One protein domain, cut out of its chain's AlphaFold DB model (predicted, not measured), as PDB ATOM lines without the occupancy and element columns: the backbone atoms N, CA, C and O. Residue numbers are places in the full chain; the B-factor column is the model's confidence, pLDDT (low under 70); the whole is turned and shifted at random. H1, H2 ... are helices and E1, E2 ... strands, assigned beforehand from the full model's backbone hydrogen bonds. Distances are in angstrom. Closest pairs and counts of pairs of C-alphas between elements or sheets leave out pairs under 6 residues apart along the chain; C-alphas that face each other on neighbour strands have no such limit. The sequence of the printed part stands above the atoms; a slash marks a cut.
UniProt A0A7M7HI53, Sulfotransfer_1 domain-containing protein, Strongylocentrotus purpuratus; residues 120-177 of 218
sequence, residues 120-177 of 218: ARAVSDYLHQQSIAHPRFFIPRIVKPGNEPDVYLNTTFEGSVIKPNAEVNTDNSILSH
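This is residues 120 to 177 of the 218 residues of the protein "Sulfotransfer_1 domain-containing protein" of Strongylocentrotus purpuratus (UniProt A0A7M7HI53). Strand E2 lies in the middle of a small rounded domain, paired with E1 on one side, while helix H1 and the short H2 and H3 gather on its other side. The printed part has 58 residues with three named helices and two named strands, in the order H1, E1, E2, H2, H3; the class is mixed, and under half of the residues are in named elements. It is compact, with a radius of gyration of the C-alphas of 10.6 A and spans of 29 by 24 by 21 A.

H1, residues 120 to 132, touches H3, residues 173 to 176, with residues 122 to 126 alone; the closest C-alphas, of Ala 122 and Ile 174, are 5.1 A apart. E1, residues 141 to 143, and E2, residues 151 to 153, form an antiparallel hairpin, with N 143 and O 151 within hydrogen-bond range at 2.8 A. The closest C-alphas of E2 and H2, residues 157 to 161, are those of Leu 153 and Ser 160, 5.0 A apart. Every O i to N i+4 pair is within range in H1 and H2; H3 is too short for one.

H1 begins at C-alpha 120 (121.518, 1.136, 91.213) and measures 18.5 A. H3 ends at C-alpha 176 (118.297, 7.775, 80.196).

The printed part has no cut. The link H2 to H3 is long. Residues 134 to 138, 145 and 147 have pLDDT under 70.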
ATOM      1  N   ALA A 120     120.648   0.662  90.146       95.94
ATOM      2  CA  ALA A 120     121.518   1.136  91.213       95.94
ATOM      3  C   ALA A 120     122.229   2.445  90.834       95.94
ATOM      4  O   ALA A 120     122.341   3.356  91.664       95.94
ATOM      5  N   ARG A 121     122.657   2.590  89.568       96.38
ATOM      6  CA  ARG A 121     123.185   3.861  89.049       96.38
ATOM      7  C   ARG A 121     122.129   4.965  89.102       96.38
ATOM      8  O   ARG A 121     122.430   6.042  89.611       96.38
ATOM      9  N   ALA A 122     120.913   4.705  88.611       96.31
ATOM     10  CA  ALA A 122     119.821   5.679  88.603       96.31
ATOM     11  C   ALA A 122     119.453   6.145  90.022       96.31
ATOM     12  O   ALA A 122     119.335   7.343  90.271       96.31
ATOM     13  N   VAL A 123     119.359   5.221  90.983       96.19
ATOM     14  CA  VAL A 123     119.124   5.550  92.399       96.19
ATOM     15  C   VAL A 123     120.269   6.398  92.962       96.19
ATOM     16  O   VAL A 123     120.028   7.399  93.637       96.19
ATOM     17  N   SER A 124     121.524   6.050  92.658       95.56
ATOM     18  CA  SER A 124     122.686   6.839  93.084       95.56
ATOM     19  C   SER A 124     122.687   8.254  92.495       95.56
ATOM     20  O   SER A 124     123.086   9.201  93.176       95.56
ATOM     21  N   ASP A 125     122.243   8.404  91.247       94.62
ATOM     22  CA  ASP A 125     122.096   9.697  90.577       94.62
ATOM     23  C   ASP A 125     120.995  10.529  91.237       94.62
ATOM     24  O   ASP A 125     121.252  11.642  91.680       94.62
ATOM     25  N   TYR A 126     119.813   9.949  91.453       94.19
ATOM     26  CA  TYR A 126     118.718  10.592  92.183       94.19
ATOM     27  C   TYR A 126     119.160  11.137  93.552       94.19
ATOM     28  O   TYR A 126     118.954  12.315  93.851       94.19
ATOM     29  N   LEU A 127     119.828  10.313  94.368       93.38
ATOM     30  CA  LEU A 127     120.328  10.730  95.685       93.38
ATOM     31  C   LEU A 127     121.369  11.850  95.578       93.38
ATOM     32  O   LEU A 127     121.394  12.770  96.397       93.38
ATOM     33  N   HIS A 128     122.219  11.797  94.553       91.50
ATOM     34  CA  HIS A 128     123.199  12.840  94.295       91.50
ATOM     35  C   HIS A 128     122.534  14.170  93.931       91.50
ATOM     36  O   HIS A 128     122.865  15.192  94.537       91.50
ATOM     37  N   GLN A 129     121.560  14.146  93.020       89.00
ATOM     38  CA  GLN A 129     120.794  15.326  92.624       89.00
ATOM     39  C   GLN A 129     120.058  15.929  93.827       89.00
ATOM     40  O   GLN A 129     120.125  17.140  94.037       89.00
ATOM     41  N   GLN A 130     119.453  15.098  94.687       85.75
ATOM     42  CA  GLN A 130     118.847  15.564  95.939       85.75
ATOM     43  C   GLN A 130     119.859  16.242  96.873       85.75
ATOM     44  O   GLN A 130     119.568  17.298  97.435       85.75
ATOM     45  N   SER A 131     121.058  15.667  97.022       85.88
ATOM     46  CA  SER A 131     122.094  16.195  97.923       85.88
ATOM     47  C   SER A 131     122.633  17.563  97.491       85.88
ATOM     48  O   SER A 131     122.826  18.444  98.327       85.88
ATOM     49  N   ILE A 132     122.834  17.770  96.184       82.19
ATOM     50  CA  ILE A 132     123.365  19.030  95.644       82.19
ATOM     51  C   ILE A 132     122.295  20.116  95.670       82.19
ATOM     52  O   ILE A 132     122.578  21.289  95.920       82.19
ATOM     53  N   ALA A 133     121.043  19.743  95.437       70.00
ATOM     54  CA  ALA A 133     119.972  20.696  95.217       70.00
ATOM     55  C   ALA A 133     119.375  21.282  96.525       70.00
ATOM     56  O   ALA A 133     118.308  21.900  96.499       70.00
ATOM     57  N   HIS A 134     120.127  21.162  97.631       63.97
ATOM     58  CA  HIS A 134     119.926  21.707  98.979       63.97
ATOM     59  C   HIS A 134     118.660  21.205  99.717       63.97
ATOM     60  O   HIS A 134     117.551  21.277  99.187       63.97
ATOM     61  N   PRO A 135     118.771  20.795 100.999       57.00
ATOM     62  CA  PRO A 135     117.698  20.132 101.756       57.00
ATOM     63  C   PRO A 135     116.497  21.018 102.134       57.00
ATOM     64  O   PRO A 135     115.576  20.550 102.795       57.00
ATOM     65  N   ARG A 136     116.475  22.301 101.744       56.84
ATOM     66  CA  ARG A 136     115.385  23.230 102.104       56.84
ATOM     67  C   ARG A 136     114.163  23.158 101.185       56.84
ATOM     68  O   ARG A 136     113.154  23.777 101.502       56.84
ATOM     69  N   PHE A 137     114.224  22.405 100.087       54.81
ATOM     70  CA  PHE A 137     113.144  22.353  99.100       54.81
ATOM     71  C   PHE A 137     112.877  20.914  98.638       54.81
ATOM     72  O   PHE A 137     113.354  20.486  97.589       54.81
ATOM     73  N   PHE A 138     112.079  20.174  99.411       66.25
ATOM     74  CA  PHE A 138     111.446  18.918  98.982       66.25
ATOM     75  C   PHE A 138     110.244  19.216  98.070       66.25
ATOM     76  O   PHE A 138     109.105  18.898  98.396       66.25
ATOM     77  N   ILE A 139     110.486  19.903  96.952       75.88
ATOM     78  CA  ILE A 139     109.454  20.277  95.978       75.88
ATOM     79  C   ILE A 139     109.861  19.712  94.611       75.88
ATOM     80  O   ILE A 139     111.044  19.810  94.260       75.88
ATOM     81  N   PRO A 140     108.920  19.142  93.831       81.88
ATOM     82  CA  PRO A 140     109.193  18.701  92.469       81.88
ATOM     83  C   PRO A 140     109.801  19.815  91.612       81.88
ATOM     84  O   PRO A 140     109.318  20.949  91.625       81.88
ATOM     85  N   ARG A 141     110.851  19.503  90.849       83.88
ATOM     86  CA  ARG A 141     111.574  20.481  90.020       83.88
ATOM     87  C   ARG A 141     112.237  19.848  88.807       83.88
ATOM     88  O   ARG A 141     112.455  18.641  88.761       83.88
ATOM     89  N   ILE A 142     112.612  20.699  87.859       83.38
ATOM     90  CA  ILE A 142     113.440  20.334  86.711       83.38
ATOM     91  C   ILE A 142     114.832  20.938  86.917       83.38
ATOM     92  O   ILE A 142     114.958  22.152  87.077       83.38
ATOM     93  N   VAL A 143     115.871  20.102  86.924       80.56
ATOM     94  CA  VAL A 143     117.275  20.534  86.907       80.56
ATOM     95  C   VAL A 143     117.784  20.435  85.473       80.56
ATOM     96  O   VAL A 143     117.637  19.397  84.835       80.56
ATOM     97  N   LYS A 144     118.376  21.521  84.971       77.44
ATOM     98  CA  LYS A 144     118.908  21.617  83.605       77.44
ATOM     99  C   LYS A 144     120.438  21.605  83.642       77.44
ATOM    100  O   LYS A 144     121.016  22.639  83.984       77.44
ATOM    101  N   PRO A 145     121.121  20.498  83.299       66.06
ATOM    102  CA  PRO A 145     122.579  20.412  83.399       66.06
ATOM    103  C   PRO A 145     123.323  21.065  82.215       66.06
ATOM    104  O   PRO A 145     124.524  20.859  82.042       66.06
ATOM    105  N   GLY A 146     122.642  21.875  81.399       71.31
ATOM    106  CA  GLY A 146     123.200  22.484  80.192       71.31
ATOM    107  C   GLY A 146     122.893  21.642  78.956       71.31
ATOM    108  O   GLY A 146     121.756  21.646  78.500       71.31
ATOM    109  N   ASN A 147     123.897  20.943  78.414       66.69
ATOM    110  CA  ASN A 147     123.763  20.136  77.187       66.69
ATOM    111  C   ASN A 147     123.256  18.701  77.436       66.69
ATOM    112  O   ASN A 147     123.097  17.933  76.488       66.69
ATOM    113  N   GLU A 148     123.042  18.323  78.694       72.38
ATOM    114  CA  GLU A 148     122.537  17.003  79.082       72.38
ATOM    115  C   GLU A 148     120.999  17.011  79.185       72.38
ATOM    116  O   GLU A 148     120.414  18.078  79.398       72.38
ATOM    117  N   PRO A 149     120.323  15.851  79.057       79.44
ATOM    118  CA  PRO A 149     118.876  15.769  79.223       79.44
ATOM    119  C   PRO A 149     118.422  16.268  80.599       79.44
ATOM    120  O   PRO A 149     119.081  16.034  81.619       79.44
ATOM    121  N   ASP A 150     117.262  16.920  80.617       86.25
ATOM    122  CA  ASP A 150     116.660  17.467  81.828       86.25
ATOM    123  C   ASP A 150     116.458  16.375  82.895       86.25
ATOM    124  O   ASP A 150     116.008  15.258  82.622       86.25
ATOM    125  N   VAL A 151     116.774  16.723  84.140       87.69
ATOM    126  CA  VAL A 151     116.484  15.891  85.309       87.69
ATOM    127  C   VAL A 151     115.150  16.349  85.878       87.69
ATOM    128  O   VAL A 151     115.044  17.469  86.381       87.69
ATOM    129  N   TYR A 152     114.144  15.482  85.879       91.06
ATOM    130  CA  TYR A 152     112.959  15.701  86.706       91.06
ATOM    131  C   TYR A 152     113.192  15.084  88.087       91.06
ATOM    132  O   TYR A 152     113.448  13.886  88.198       91.06
ATOM    133  N   LEU A 153     113.139  15.902  89.138       90.25
ATOM    134  CA  LEU A 153     113.406  15.486  90.511       90.25
ATOM    135  C   LEU A 153     112.169  15.705  91.376       90.25
ATOM    136  O   LEU A 153     111.706  16.834  91.525       90.25
ATOM    137  N   ASN A 154     111.669  14.627  91.967       90.06
ATOM    138  CA  ASN A 154     110.557  14.608  92.912       90.06
ATOM    139  C   ASN A 154     111.061  14.233  94.321       90.06
ATOM    140  O   ASN A 154     112.255  14.039  94.528       90.06
ATOM    141  N   THR A 155     110.172  14.151  95.311       88.12
ATOM    142  CA  THR A 155     110.494  13.780  96.700       88.12
ATOM    143  C   THR A 155     110.872  12.311  96.865       88.12
ATOM    144  O   THR A 155     111.588  11.968  97.806       88.12
ATOM    145  N   THR A 156     110.421  11.450  95.950       92.00
ATOM    146  CA  THR A 156     110.785  10.033  95.877       92.00
ATOM    147  C   THR A 156     111.437   9.701  94.538       92.00
ATOM    148  O   THR A 156     111.298  10.432  93.548       92.00
ATOM    149  N   PHE A 157     112.152   8.576  94.504       93.62
ATOM    150  CA  PHE A 157     112.744   8.067  93.273       93.62
ATOM    151  C   PHE A 157     111.649   7.739  92.254       93.62
ATOM    152  O   PHE A 157     111.685   8.245  91.136       93.62
ATOM    153  N   GLU A 158     110.622   6.998  92.667       94.81
ATOM    154  CA  GLU A 158     109.470   6.612  91.849       94.81
ATOM    155  C   GLU A 158     108.766   7.841  91.285       94.81
ATOM    156  O   GLU A 158     108.512   7.912  90.087       94.81
ATOM    157  N   GLY A 159     108.539   8.860  92.117       93.88
ATOM    158  CA  GLY A 159     107.928  10.111  91.680       93.88
ATOM    159  C   GLY A 159     108.778  10.885  90.672       93.88
ATOM    160  O   GLY A 159     108.242  11.760  90.002       93.88
ATOM    161  N   SER A 160     110.079  10.601  90.573       93.62
ATOM    162  CA  SER A 160     110.992  11.207  89.594       93.62
ATOM    163  C   SER A 160     111.014  10.427  88.275       93.62
ATOM    164  O   SER A 160     111.210  11.004  87.203       93.62
ATOM    165  N   VAL A 161     110.823   9.108  88.337       95.25
ATOM    166  CA  VAL A 161     111.061   8.202  87.204       95.25
ATOM    167  C   VAL A 161     109.801   7.548  86.640       95.25
ATOM    168  O   VAL A 161     109.887   6.921  85.590       95.25
ATOM    169  N   ILE A 162     108.642   7.705  87.280       95.75
ATOM    170  CA  ILE A 162     107.345   7.202  86.814       95.75
ATOM    171  C   ILE A 162     106.432   8.387  86.481       95.75
ATOM    172  O   ILE A 162     106.266   9.313  87.275       95.75
ATOM    173  N   LYS A 163     105.852   8.371  85.280       93.50
ATOM    174  CA  LYS A 163     104.888   9.366  84.793       93.50
ATOM    175  C   LYS A 163     103.509   9.138  85.450       93.50
ATOM    176  O   LYS A 163     103.214   8.024  85.882       93.50
ATOM    177  N   PRO A 164     102.608  10.144  85.489       92.19
ATOM    178  CA  PRO A 164     101.267   9.987  86.075       92.19
ATOM    179  C   PRO A 164     100.408   8.879  85.447       92.19
ATOM    180  O   PRO A 164      99.506   8.360  86.094       92.19
ATOM    181  N   ASN A 165     100.692   8.503  84.198       94.56
ATOM    182  CA  ASN A 165     100.059   7.387  83.490       94.56
ATOM    183  C   ASN A 165     100.687   6.012  83.819       94.56
ATOM    184  O   ASN A 165     100.414   5.045  83.116       94.56
ATOM    185  N   ALA A 166     101.523   5.929  84.860       93.69
ATOM    186  CA  ALA A 166     102.272   4.746  85.296       93.69
ATOM    187  C   ALA A 166     103.357   4.246  84.321       93.69
ATOM    188  O   ALA A 166     103.945   3.188  84.541       93.69
ATOM    189  N   GLU A 167     103.674   5.007  83.273       96.31
ATOM    190  CA  GLU A 167     104.779   4.682  82.372       96.31
ATOM    191  C   GLU A 167     106.129   5.130  82.938       96.31
ATOM    192  O   GLU A 167     106.239   6.100  83.691       96.31
ATOM    193  N   VAL A 168     107.192   4.451  82.513       94.50
ATOM    194  CA  VAL A 168     108.565   4.827  82.856       94.50
ATOM    195  C   VAL A 168     108.953   6.120  82.130       94.50
ATOM    196  O   VAL A 168     108.799   6.253  80.915       94.50
ATOM    197  N   ASN A 169     109.504   7.083  82.866       93.38
ATOM    198  CA  ASN A 169     109.983   8.352  82.338       93.38
ATOM    199  C   ASN A 169     111.388   8.224  81.734       93.38
ATOM    200  O   ASN A 169     112.369   8.718  82.289       93.38
ATOM    201  N   THR A 170     111.488   7.561  80.583       91.31
ATOM    202  CA  THR A 170     112.759   7.340  79.870       91.31
ATOM    203  C   THR A 170     113.442   8.621  79.396       91.31
ATOM    204  O   THR A 170     114.615   8.575  79.043       91.31
ATOM    205  N   ASP A 171     112.729   9.749  79.388       90.12
ATOM    206  CA  ASP A 171     113.254  11.056  78.986       90.12
ATOM    207  C   ASP A 171     114.080  11.716  80.106       90.12
ATOM    208  O   ASP A 171     114.936  12.557  79.839       90.12
ATOM    209  N   ASN A 172     113.864  11.310  81.362       92.81
ATOM    210  CA  ASN A 172     114.598  11.818  82.519       92.81
ATOM    211  C   ASN A 172     116.038  11.283  82.520       92.81
ATOM    212  O   ASN A 172     116.234  10.066  82.486       92.81
ATOM    213  N   SER A 173     117.050  12.153  82.632       91.88
ATOM    214  CA  SER A 173     118.469  11.742  82.667       91.88
ATOM    215  C   SER A 173     118.832  10.797  83.809       91.88
ATOM    216  O   SER A 173     119.732   9.973  83.641       91.88
ATOM    217  N   ILE A 174     118.071  10.797  84.911       93.69
ATOM    218  CA  ILE A 174     118.201   9.777  85.966       93.69
ATOM    219  C   ILE A 174     118.067   8.363  85.387       93.69
ATOM    220  O   ILE A 174     118.766   7.461  85.837       93.69
ATOM    221  N   LEU A 175     117.215   8.157  84.380       94.69
ATOM    222  CA  LEU A 175     117.061   6.873  83.702       94.69
ATOM    223  C   LEU A 175     117.826   6.806  82.387       94.69
ATOM    224  O   LEU A 175     118.499   5.809  82.133       94.69
ATOM    225  N   SER A 176     117.745   7.841  81.549       93.50
ATOM    226  CA  SER A 176     118.297   7.775  80.196       93.50
ATOM    227  C   SER A 176     119.809   7.552  80.209       93.50
ATOM    228  O   SER A 176     120.290   6.725  79.441       93.50
ATOM    229  N   HIS A 177     120.546   8.125  81.172       93.75
ATOM    230  CA  HIS A 177     121.986   7.885  81.350       93.75
ATOM    231  C   HIS A 177     122.340   6.430  81.718       93.75
ATOM    232  O   HIS A 177     123.497   6.030  81.591       93.75
TER     233      HIS A 177